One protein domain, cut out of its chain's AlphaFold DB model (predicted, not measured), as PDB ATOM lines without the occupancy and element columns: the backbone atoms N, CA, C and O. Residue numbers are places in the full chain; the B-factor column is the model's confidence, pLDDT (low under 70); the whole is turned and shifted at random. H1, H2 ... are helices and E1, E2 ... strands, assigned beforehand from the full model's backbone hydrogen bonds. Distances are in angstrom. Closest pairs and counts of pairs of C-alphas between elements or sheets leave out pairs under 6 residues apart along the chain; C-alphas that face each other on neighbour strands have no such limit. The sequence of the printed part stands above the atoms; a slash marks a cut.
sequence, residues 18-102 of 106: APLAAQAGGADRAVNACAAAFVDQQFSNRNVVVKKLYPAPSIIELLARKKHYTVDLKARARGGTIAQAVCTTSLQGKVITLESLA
ATOM      1  N   ALA A  18      55.768   6.576  21.788       52.72
ATOM      2  CA  ALA A  18      56.052   7.907  21.257       52.72
ATOM      3  C   ALA A  18      54.819   8.811  20.992       52.72
ATOM      4  O   ALA A  18      54.943  10.021  21.206       52.72
ATOM      5  N   PRO A  19      53.629   8.316  20.574       50.78
ATOM      6  CA  PRO A  19      52.529   9.230  20.257       50.78
ATOM      7  C   PRO A  19      51.882   9.864  21.500       50.78
ATOM      8  O   PRO A  19      51.376  10.981  21.413       50.78
ATOM      9  N   LEU A  20      51.945   9.209  22.666       49.56
ATOM     10  CA  LEU A  20      51.312   9.695  23.901       49.56
ATOM     11  C   LEU A  20      52.076  10.885  24.502       49.56
ATOM     12  O   LEU A  20      51.471  11.875  24.914       49.56
ATOM     13  N   ALA A  21      53.411  10.829  24.492       50.56
ATOM     14  CA  ALA A  21      54.256  11.892  25.038       50.56
ATOM     15  C   ALA A  21      54.241  13.165  24.170       50.56
ATOM     16  O   ALA A  21      54.221  14.280  24.693       50.56
ATOM     17  N   ALA A  22      54.197  13.015  22.841       53.75
ATOM     18  CA  ALA A  22      54.128  14.149  21.919       53.75
ATOM     19  C   ALA A  22      52.787  14.902  22.017       53.75
ATOM     20  O   ALA A  22      52.753  16.130  21.917       53.75
ATOM     21  N   GLN A  23      51.686  14.178  22.245       56.47
ATOM     22  CA  GLN A  23      50.354  14.772  22.355       56.47
ATOM     23  C   GLN A  23      50.131  15.447  23.716       56.47
ATOM     24  O   GLN A  23      49.587  16.552  23.747       56.47
ATOM     25  N   ALA A  24      50.648  14.866  24.809       61.19
ATOM     26  CA  ALA A  24      50.683  15.521  26.120       61.19
ATOM     27  C   ALA A  24      51.406  16.877  26.044       61.19
ATOM     28  O   ALA A  24      50.863  17.898  26.456       61.19
ATOM     29  N   GLY A  25      52.569  16.924  25.383       66.31
ATOM     30  CA  GLY A  25      53.300  18.176  25.171       66.31
ATOM     31  C   GLY A  25      52.527  19.225  24.355       66.31
ATOM     32  O   GLY A  25      52.641  20.418  24.631       66.31
ATOM     33  N   GLY A  26      51.732  18.808  23.366       72.12
ATOM     34  CA  GLY A  26      50.910  19.710  22.552       72.12
ATOM     35  C   GLY A  26      49.717  20.294  23.315       72.12
ATOM     36  O   GLY A  26      49.503  21.507  23.281       72.12
ATOM     37  N   ALA A  27      48.978  19.449  24.038       74.94
ATOM     38  CA  ALA A  27      47.850  19.874  24.864       74.94
ATOM     39  C   ALA A  27      48.299  20.802  26.006       74.94
ATOM     40  O   ALA A  27      47.671  21.832  26.245       74.94
ATOM     41  N   ASP A  28      49.431  20.513  26.657       77.88
ATOM     42  CA  ASP A  28      49.987  21.385  27.696       77.88
ATOM     43  C   ASP A  28      50.362  22.774  27.173       77.88
ATOM     44  O   ASP A  28      50.080  23.782  27.830       77.88
ATOM     45  N   ARG A  29      50.975  22.845  25.983       81.31
ATOM     46  CA  ARG A  29      51.297  24.120  25.323       81.31
ATOM     47  C   ARG A  29      50.038  24.908  24.983       81.31
ATOM     48  O   ARG A  29      49.999  26.105  25.250       81.31
ATOM     49  N   ALA A  30      49.019  24.242  24.442       83.19
ATOM     50  CA  ALA A  30      47.726  24.847  24.139       83.19
ATOM     51  C   ALA A  30      47.070  25.449  25.388       83.19
ATOM     52  O   ALA A  30      46.737  26.633  25.404       83.19
ATOM     53  N   VAL A  31      46.958  24.663  26.464       83.62
ATOM     54  CA  VAL A  31      46.355  25.120  27.723       83.62
ATOM     55  C   VAL A  31      47.151  26.271  28.336       83.62
ATOM     56  O   VAL A  31      46.549  27.240  28.789       83.62
ATOM     57  N   ASN A  32      48.488  26.216  28.319       85.06
ATOM     58  CA  ASN A  32      49.330  27.314  28.802       85.06
ATOM     59  C   ASN A  32      49.118  28.605  28.011       85.06
ATOM     60  O   ASN A  32      48.927  29.659  28.612       85.06
ATOM     61  N   ALA A  33      49.135  28.525  26.681       85.75
ATOM     62  CA  ALA A  33      48.966  29.692  25.824       85.75
ATOM     63  C   ALA A  33      47.573  30.318  25.991       85.75
ATOM     64  O   ALA A  33      47.456  31.531  26.153       85.75
ATOM     65  N   CYS A  34      46.531  29.485  26.033       85.75
ATOM     66  CA  CYS A  34      45.163  29.926  26.284       85.75
ATOM     67  C   CYS A  34      44.991  30.556  27.666       85.75
ATOM     68  O   CYS A  34      44.379  31.614  27.787       85.75
ATOM     69  N   ALA A  35      45.541  29.930  28.710       85.94
ATOM     70  CA  ALA A  35      45.465  30.465  30.062       85.94
ATOM     71  C   ALA A  35      46.210  31.800  30.182       85.94
ATOM     72  O   ALA A  35      45.668  32.730  30.770       85.94
ATOM     73  N   ALA A  36      47.403  31.921  29.592       85.38
ATOM     74  CA  ALA A  36      48.163  33.167  29.583       85.38
ATOM     75  C   ALA A  36      47.392  34.292  28.879       85.38
ATOM     76  O   ALA A  36      47.216  35.354  29.465       85.38
ATOM     77  N   ALA A  37      46.862  34.039  27.678       85.56
ATOM     78  CA  ALA A  37      46.090  35.034  26.931       85.56
ATOM     79  C   ALA A  37      44.808  35.461  27.666       85.56
ATOM     80  O   ALA A  37      44.450  36.633  27.677       85.56
ATOM     81  N   PHE A  38      44.126  34.522  28.323       86.69
ATOM     82  CA  PHE A  38      42.928  34.815  29.107       86.69
ATOM     83  C   PHE A  38      43.220  35.615  30.375       86.69
ATOM     84  O   PHE A  38      42.477  36.537  30.708       86.69
ATOM     85  N   VAL A  39      44.303  35.281  31.077       85.50
ATOM     86  CA  VAL A  39      44.754  36.042  32.245       85.50
ATOM     87  C   VAL A  39      45.184  37.445  31.846       85.50
ATOM     88  O   VAL A  39      44.791  38.398  32.511       85.50
ATOM     89  N   ASP A  40      45.922  37.579  30.747       85.38
ATOM     90  CA  ASP A  40      46.322  38.873  30.207       85.38
ATOM     91  C   ASP A  40      45.103  39.716  29.808       85.38
ATOM     92  O   ASP A  40      45.029  40.884  30.166       85.38
ATOM     93  N   GLN A  41      44.084  39.120  29.181       83.31
ATOM     94  CA  GLN A  41      42.875  39.843  28.778       83.31
ATOM     95  C   GLN A  41      41.985  40.261  29.962       83.31
ATOM     96  O   GLN A  41      41.416  41.350  29.946       83.31
ATOM     97  N   GLN A  42      41.808  39.392  30.961       80.62
ATOM     98  CA  GLN A  42      40.790  39.575  32.011       80.62
ATOM     99  C   GLN A  42      41.360  40.043  33.357       80.62
ATOM    100  O   GLN A  42      40.629  40.555  34.205       80.62
ATOM    101  N   PHE A  43      42.660  39.854  33.588       82.12
ATOM    102  CA  PHE A  43      43.293  40.022  34.896       82.12
ATOM    103  C   PHE A  43      44.700  40.637  34.814       82.12
ATOM    104  O   PHE A  43      45.500  40.393  35.716       82.12
ATOM    105  N   SER A  44      45.001  41.469  33.805       74.38
ATOM    106  CA  SER A  44      46.350  42.007  33.502       74.38
ATOM    107  C   SER A  44      47.065  42.709  34.671       74.38
ATOM    108  O   SER A  44      48.258  42.972  34.594       74.38
ATOM    109  N   ASN A  45      46.357  43.016  35.760       76.56
ATOM    110  CA  ASN A  45      46.873  43.710  36.940       76.56
ATOM    111  C   ASN A  45      46.662  42.928  38.255       76.56
ATOM    112  O   ASN A  45      46.581  43.516  39.334       76.56
ATOM    113  N   ARG A  46      46.482  41.601  38.187       74.56
ATOM    114  CA  ARG A  46      46.227  40.751  39.361       74.56
ATOM    115  C   ARG A  46      47.090  39.495  39.348       74.56
ATOM    116  O   ARG A  46      47.222  38.827  38.330       74.56
ATOM    117  N   ASN A  47      47.587  39.115  40.524       75.00
ATOM    118  CA  ASN A  47      48.175  37.795  40.723       75.00
ATOM    119  C   ASN A  47      47.061  36.745  40.747       75.00
ATOM    120  O   ASN A  47      46.206  36.751  41.634       75.00
ATOM    121  N   VAL A  48      47.078  35.842  39.771       77.12
ATOM    122  CA  VAL A  48      46.101  34.759  39.639       77.12
ATOM    123  C   VAL A  48      46.796  33.405  39.693       77.12
ATOM    124  O   VAL A  48      47.849  33.195  39.096       77.12
ATOM    125  N   VAL A  49      46.189  32.462  40.409       79.62
ATOM    126  CA  VAL A  49      46.652  31.072  40.439       79.62
ATOM    127  C   VAL A  49      45.863  30.286  39.403       79.62
ATOM    128  O   VAL A  49      44.658  30.081  39.551       79.62
ATOM    129  N   VAL A  50      46.547  29.826  38.359       76.62
ATOM    130  CA  VAL A  50      45.942  29.002  37.310       76.62
ATOM    131  C   VAL A  50      45.986  27.537  37.735       76.62
ATOM    132  O   VAL A  50      47.056  26.953  37.893       76.62
ATOM    133  N   LYS A  51      44.811  26.924  37.895       79.12
ATOM    134  CA  LYS A  51      44.680  25.473  38.068       79.12
ATOM    135  C   LYS A  51      44.206  24.863  36.761       79.12
ATOM    136  O   LYS A  51      43.091  25.133  36.321       79.12
ATOM    137  N   LYS A  52      45.051  24.034  36.154       76.94
ATOM    138  CA  LYS A  52      44.693  23.285  34.952       76.94
ATOM    139  C   LYS A  52      43.910  22.043  35.344       76.94
ATOM    140  O   LYS A  52      44.351  21.275  36.195       76.94
ATOM    141  N   LEU A  53      42.761  21.853  34.715       72.50
ATOM    142  CA  LEU A  53      41.957  20.649  34.856       72.50
ATOM    143  C   LEU A  53      42.019  19.925  33.516       72.50
ATOM    144  O   LEU A  53      41.369  20.344  32.563       72.50
ATOM    145  N   TYR A  54      42.843  18.883  33.433       66.06
ATOM    146  CA  TYR A  54      42.877  18.023  32.257       66.06
ATOM    147  C   TYR A  54      41.779  16.966  32.397       66.06
ATOM    148  O   TYR A  54      41.841  16.174  33.342       66.06
ATOM    149  N   PRO A  55      40.771  16.925  31.508       60.34
ATOM    150  CA  PRO A  55      39.962  15.723  31.395       60.34
ATOM    151  C   PRO A  55      40.867  14.570  30.944       60.34
ATOM    152  O   PRO A  55      41.828  14.778  30.198       60.34
ATOM    153  N   ALA A  56      40.574  13.352  31.404       58.31
ATOM    154  CA  ALA A  56      41.258  12.171  30.893       58.31
ATOM    155  C   ALA A  56      41.054  12.117  29.366       58.31
ATOM    156  O   ALA A  56      39.903  12.195  28.923       58.31
ATOM    157  N   PRO A  57      42.128  12.029  28.559       58.66
ATOM    158  CA  PRO A  57      41.990  12.017  27.112       58.66
ATOM    159  C   PRO A  57      41.175  10.793  26.695       58.66
ATOM    160  O   PRO A  57      41.475   9.663  27.084       58.66
ATOM    161  N   SER A  58      40.130  11.017  25.904       54.62
ATOM    162  CA  SER A  58      39.358   9.919  25.329       54.62
ATOM    163  C   SER A  58      40.167   9.228  24.221       54.62
ATOM    164  O   SER A  58      40.918   9.873  23.489       54.62
ATOM    165  N   ILE A  59      40.015   7.908  24.053       55.19
ATOM    166  CA  ILE A  59      40.722   7.141  23.000       55.19
ATOM    167  C   ILE A  59      40.419   7.708  21.600       55.19
ATOM    168  O   ILE A  59      41.281   7.726  20.725       55.19
ATOM    169  N   ILE A  60      39.213   8.243  21.400       59.66
ATOM    170  CA  ILE A  60      38.808   8.890  20.147       59.66
ATOM    171  C   ILE A  60      39.595  10.189  19.910       59.66
ATOM    172  O   ILE A  60      39.995  10.464  18.782       59.66
ATOM    173  N   GLU A  61      39.879  10.969  20.955       58.00
ATOM    174  CA  GLU A  61      40.736  12.158  20.857       58.00
ATOM    175  C   GLU A  61      42.194  11.832  20.562       58.00
ATOM    176  O   GLU A  61      42.832  12.564  19.808       58.00
ATOM    177  N   LEU A  62      42.695  10.723  21.108       57.03
ATOM    178  CA  LEU A  62      44.044  10.228  20.833       57.03
ATOM    179  C   LEU A  62      44.220   9.849  19.355       57.03
ATOM    180  O   LEU A  62      45.276  10.099  18.775       57.03
ATOM    181  N   LEU A  63      43.177   9.279  18.742       56.84
ATOM    182  CA  LEU A  63      43.179   8.824  17.348       56.84
ATOM    183  C   LEU A  63      42.804   9.923  16.341       56.84
ATOM    184  O   LEU A  63      43.180   9.847  15.168       56.84
ATOM    185  N   ALA A  64      42.085  10.960  16.771       61.62
ATOM    186  CA  ALA A  64      41.739  12.086  15.918       61.62
ATOM    187  C   ALA A  64      42.970  12.975  15.676       61.62
ATOM    188  O   ALA A  64      43.510  13.587  16.597       61.62
ATOM    189  N   ARG A  65      43.389  13.134  14.410       59.78
ATOM    190  CA  ARG A  65      44.356  14.174  14.011       59.78
ATOM    191  C   ARG A  65      43.717  15.562  14.136       59.78
ATOM    192  O   ARG A  65      43.379  16.195  13.135       59.78
ATOM    193  N   LYS A  66      43.521  16.043  15.363       65.38
ATOM    194  CA  LYS A  66      43.052  17.406  15.610       65.38
ATOM    195  C   LYS A  66      44.112  18.384  15.095       65.38
ATOM    196  O   LYS A  66      45.276  18.284  15.457       65.38
ATOM    197  N   LYS A  67      43.729  19.321  14.221       74.94
ATOM    198  CA  LYS A  67      44.622  20.400  13.736       74.94
ATOM    199  C   LYS A  67      44.756  21.542  14.752       74.94
ATOM    200  O   LYS A  67      45.710  22.319  14.698       74.94
ATOM    201  N   HIS A  68      43.804  21.619  15.677       80.81
ATOM    202  CA  HIS A  68      43.664  22.670  16.673       80.81
ATOM    203  C   HIS A  68      43.184  22.076  17.999       80.81
ATOM    204  O   HIS A  68      42.507  21.046  18.012       80.81
ATOM    205  N   TYR A  69      43.524  22.740  19.097       81.50
ATOM    206  CA  TYR A  69      42.984  22.471  20.424       81.50
ATOM    207  C   TYR A  69      41.972  23.553  20.771       81.50
ATOM    208  O   TYR A  69      42.236  24.727  20.530       81.50
ATOM    209  N   THR A  70      40.849  23.160  21.357       83.19
ATOM    210  CA  THR A  70      39.880  24.083  21.949       83.19
ATOM    211  C   THR A  70      39.910  23.876  23.457       83.19
ATOM    212  O   THR A  70      39.866  22.740  23.925       83.19
ATOM    213  N   VAL A  71      40.052  24.965  24.204       83.19
ATOM    214  CA  VAL A  71      40.246  24.987  25.651       83.19
ATOM    215  C   VAL A  71      39.169  25.870  26.267       83.19
ATOM    216  O   VAL A  71      39.120  27.077  26.016       83.19
ATOM    217  N   ASP A  72      38.330  25.269  27.105       86.94
ATOM    218  CA  ASP A  72      37.390  25.991  27.955       86.94
ATOM    219  C   ASP A  72      38.111  26.570  29.176       86.94
ATOM    220  O   ASP A  72      38.741  25.855  29.958       86.94
ATOM    221  N   LEU A  73      37.981  27.877  29.373       85.94
ATOM    222  CA  LEU A  73      38.620  28.622  30.451       85.94
ATOM    223  C   LEU A  73      37.552  29.167  31.390       85.94
ATOM    224  O   LEU A  73      36.605  29.816  30.952       85.94
ATOM    225  N   LYS A  74      37.699  28.926  32.695       86.38
ATOM    226  CA  LYS A  74      36.780  29.421  33.731       86.38
ATOM    227  C   LYS A  74      37.578  29.976  34.905       86.38
ATOM    228  O   LYS A  74      38.321  29.239  35.547       86.38
ATOM    229  N   ALA A  75      37.381  31.250  35.223       84.62
ATOM    230  CA  ALA A  75      37.865  31.859  36.455       84.62
ATOM    231  C   ALA A  75      36.770  31.792  37.521       84.62
ATOM    232  O   ALA A  75      35.630  32.188  37.273       84.62
ATOM    233  N   ARG A  76      37.109  31.308  38.719       84.19
ATOM    234  CA  ARG A  76      36.178  31.194  39.851       84.19
ATOM    235  C   ARG A  76      36.706  31.948  41.068       84.19
ATOM    236  O   ARG A  76      37.879  31.827  41.404       84.19
ATOM    237  N   ALA A  77      35.817  32.668  41.742       83.56
ATOM    238  CA  ALA A  77      36.020  33.242  43.069       83.56
ATOM    239  C   ALA A  77      35.135  32.517  44.099       83.56
ATOM    240  O   ALA A  77      34.339  31.649  43.738       83.56
ATOM    241  N   ARG A  78      35.244  32.878  45.388       80.44
ATOM    242  CA  ARG A  78      34.470  32.249  46.483       80.44
ATOM    243  C   ARG A  78      32.947  32.242  46.253       80.44
ATOM    244  O   ARG A  78      32.281  31.383  46.813       80.44
ATOM    245  N   GLY A  79      32.422  33.153  45.429       78.00
ATOM    246  CA  GLY A  79      30.997  33.259  45.091       78.00
ATOM    247  C   GLY A  79      30.575  32.662  43.742       78.00
ATOM    248  O   GLY A  79      29.406  32.762  43.398       78.00
ATOM    249  N   GLY A  80      31.485  32.059  42.965       83.56
ATOM    250  CA  GLY A  80      31.144  31.453  41.671       83.56
ATOM    251  C   GLY A  80      32.092  31.815  40.529       83.56
ATOM    252  O   GLY A  80      33.199  32.312  40.740       83.56
ATOM    253  N   THR A  81      31.673  31.513  39.299       86.06
ATOM    254  CA  THR A  81      32.422  31.864  38.083       86.06
ATOM    255  C   THR A  81      32.338  33.370  37.854       86.06
ATOM    256  O   THR A  81      31.245  33.920  37.815       86.06
ATOM    257  N   ILE A  82      33.489  34.019  37.692       86.25
ATOM    258  CA  ILE A  82      33.601  35.473  37.494       86.25
ATOM    259  C   ILE A  82      34.024  35.851  36.075       86.25
ATOM    260  O   ILE A  82      33.797  36.975  35.651       86.25
ATOM    261  N   ALA A  83      34.632  34.919  35.338       85.31
ATOM    262  CA  ALA A  83      34.964  35.083  33.930       85.31
ATOM    263  C   ALA A  83      35.018  33.709  33.253       85.31
ATOM    264  O   ALA A  83      35.387  32.709  33.879       85.31
ATOM    265  N   GLN A  84      34.659  33.657  31.976       88.94
ATOM    266  CA  GLN A  84      34.702  32.451  31.167       88.94
ATOM    267  C   GLN A  84      35.121  32.827  29.749       88.94
ATOM    268  O   GLN A  84      34.751  33.884  29.247       88.94
ATOM    269  N   ALA A  85      35.889  31.960  29.103       88.06
ATOM    270  CA  ALA A  85      36.235  32.106  27.701       88.06
ATOM    271  C   ALA A  85      36.392  30.741  27.037       88.06
ATOM    272  O   ALA A  85      36.642  29.736  27.705       88.06
ATOM    273  N   VAL A  86      36.286  30.732  25.715       88.81
ATOM    274  CA  VAL A  86      36.698  29.610  24.877       88.81
ATOM    275  C   VAL A  86      37.902  30.063  24.070       88.81
ATOM    276  O   VAL A  86      37.874  31.101  23.412       88.81
ATOM    277  N   CYS A  87      38.982  29.299  24.145       86.81
ATOM    278  CA  CYS A  87      40.209  29.583  23.423       86.81
ATOM    279  C   CYS A  87      40.507  28.464  22.435       86.81
ATOM    280  O   CYS A  87      40.452  27.291  22.793       86.81
ATOM    281  N   THR A  88      40.863  28.814  21.204       87.56
ATOM    282  CA  THR A  88      41.338  27.850  20.211       87.56
ATOM    283  C   THR A  88      42.805  28.112  19.903       87.56
ATOM    284  O   THR A  88      43.185  29.242  19.603       87.56
ATOM    285  N   THR A  89      43.641  27.075  19.930       85.38
ATOM    286  CA  THR A  89      45.071  27.149  19.599       85.38
ATOM    287  C   THR A  89      45.467  26.155  18.517       85.38
ATOM    288  O   THR A  89      44.842  25.115  18.333       85.38
ATOM    289  N   SER A  90      46.575  26.415  17.830       83.19
ATOM    290  CA  SER A  90      47.235  25.411  16.991       83.19
ATOM    291  C   SER A  90      47.879  24.298  17.829       83.19
ATOM    292  O   SER A  90      48.092  24.448  19.033       83.19
ATOM    293  N   LEU A  91      48.283  23.206  17.171       76.56
ATOM    294  CA  LEU A  91      49.080  22.135  17.792       76.56
ATOM    295  C   LEU A  91      50.410  22.609  18.404       76.56
ATOM    296  O   LEU A  91      50.984  21.928  19.249       76.56
ATOM    297  N   GLN A  92      50.907  23.767  17.970       79.69
ATOM    298  CA  GLN A  92      52.151  24.359  18.459       79.69
ATOM    299  C   GLN A  92      51.934  25.281  19.669       79.69
ATOM    300  O   GLN A  92      52.910  25.783  20.219       79.69
ATOM    301  N   GLY A  93      50.684  25.504  20.093       73.50
ATOM    302  CA  GLY A  93      50.347  26.419  21.186       73.50
ATOM    303  C   GLY A  93      50.206  27.882  20.758       73.50
ATOM    304  O   GLY A  93      50.280  28.768  21.598       73.50
ATOM    305  N   LYS A  94      49.999  28.172  19.465       83.81
ATOM    306  CA  LYS A  94      49.664  29.535  19.017       83.81
ATOM    307  C   LYS A  94      48.168  29.772  19.207       83.81
ATOM    308  O   LYS A  94      47.384  29.014  18.637       83.81
ATOM    309  N   VAL A  95      47.777  30.805  19.955       85.81
ATOM    310  CA  VAL A  95      46.367  31.212  20.096       85.81
ATOM    311  C   VAL A  95      45.849  31.720  18.751       85.81
ATOM    312  O   VAL A  95      46.501  32.529  18.092       85.81
ATOM    313  N   ILE A  96      44.707  31.186  18.324       89.44
ATOM    314  CA  ILE A  96      44.024  31.527  17.072       89.44
ATOM    315  C   ILE A  96      42.824  32.410  17.389       89.44
ATOM    316  O   ILE A  96      42.679  33.475  16.801       89.44
ATOM    317  N   THR A  97      41.998  31.985  18.345       90.50
ATOM    318  CA  THR A  97      40.862  32.763  18.845       90.50
ATOM    319  C   THR A  97      40.789  32.677  20.363       90.50
ATOM    320  O   THR A  97      41.150  31.658  20.957       90.50
ATOM    321  N   LEU A  98      40.326  33.759  20.985       88.44
ATOM    322  CA  LEU A  98      39.978  33.827  22.398       88.44
ATOM    323  C   LEU A  98      38.665  34.598  22.508       88.44
ATOM    324  O   LEU A  98      38.629  35.816  22.342       88.44
ATOM    325  N   GLU A  99      37.587  33.873  22.757       89.50
ATOM    326  CA  GLU A  99      36.245  34.427  22.844       89.50
ATOM    327  C   GLU A  99      35.831  34.476  24.307       89.50
ATOM    328  O   GLU A  99      35.610  33.447  24.947       89.50
ATOM    329  N   SER A 100      35.759  35.689  24.854       84.25
ATOM    330  CA  SER A 100      35.247  35.903  26.203       84.25
ATOM    331  C   SER A 100      33.732  35.736  26.201       84.25
ATOM    332  O   SER A 100      33.015  36.441  25.493       84.25
ATOM    333  N   LEU A 101      33.243  34.808  27.013       81.25
ATOM    334  CA  LEU A 101      31.819  34.612  27.232       81.25
ATOM    335  C   LEU A 101      31.401  35.578  28.338       81.25
ATOM    336  O   LEU A 101      31.985  35.563  29.421       81.25
ATOM    337  N   ALA A 102      30.427  36.447  28.057       64.06
ATOM    338  CA  ALA A 102      29.952  37.427  29.026       64.06
ATOM    339  C   ALA A 102      29.534  36.718  30.324       64.06
ATOM    340  O   ALA A 102      28.578  35.941  30.339       64.06
TER     341      ALA A 102
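This is residues 18 to 102 of the 106 residues of an uncharacterized protein of Sinimarinibacterium sp. CAU 1509 (UniProt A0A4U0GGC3). One long helix, H1, lies slantwise over one face of a twisted sheet of three strands, and no named helix covers the other face. Residues 26 to 43 of H1 cover the sheet; a long link, residues 44 to 58, then folds back to the short helix H2, which sits off the sheet near the first residues of H1. The printed part has 85 residues with two named helices and three named strands, in the order H1 H2 E1 E2 E3; the sheet order is E1 - E2 - E3, all antiparallel, and the class is mixed, helices and strands. The whole is compact, with a radius of gyration of the C-alphas of 13.6 A, and elongated, spanning 40 by 23 by 22 A.

H1 is residues 18 to 43, 37.2 A from first to last C-alpha, beginning at C-alpha 18 (56.052, 7.907, 21.257). H2 is residues 59 to 63, 6.4 A long. E1 is residues 68 to 77, 29.4 A long, beginning at C-alpha 68 (43.664, 22.670, 16.673). E2 is residues 80 to 90, 30.1 A long, and bends by 51 degrees at residue 83. E3 is residues 95 to 101, 16.6 A long, ending at C-alpha 101 (31.819, 34.612, 27.232).

The sheet is a meander, each strand the antiparallel neighbour of the one before, with edge strands E1 and E3. The hairpin of E1 and E2 has an angle of 164 degrees between directions; N 71 and O 87, 2.7 A, are within hydrogen-bond range. In the hairpin of E2 and E3 the angle is 157 degrees, and N 99 and O 86 are within range at 2.9 A. H1 is on the sheet at a height over the sheet of 7.3 A, making two layers, a helix on one face of a sheet. It lies over E1, E2 and E3 and runs slantwise to the strands, at 50 degrees to E2 on the local plane. The closest C-alphas of H1 and E2 are those of Cys 34 and Cys 87, 5.7 A. H1 and H2 are close but not clearly touching; their closest C-alphas are those of Leu 20 and Leu 62, 7.9 A. H2 is not on the sheet and is apart from E2 and E3. In H1 and H2 every O i to N i+4 pair is within hydrogen-bond range.

The two C-alphas farthest apart, those of Ala 18 and Gly 79, are 42.9 A apart. The printed part has no cut. The link from H1 to H2 is long; the other three links are tight. The mean pLDDT of the printed part is 76.2, and it is under 70 at residues 18 to 25, 54 to 66 and 102 of this model.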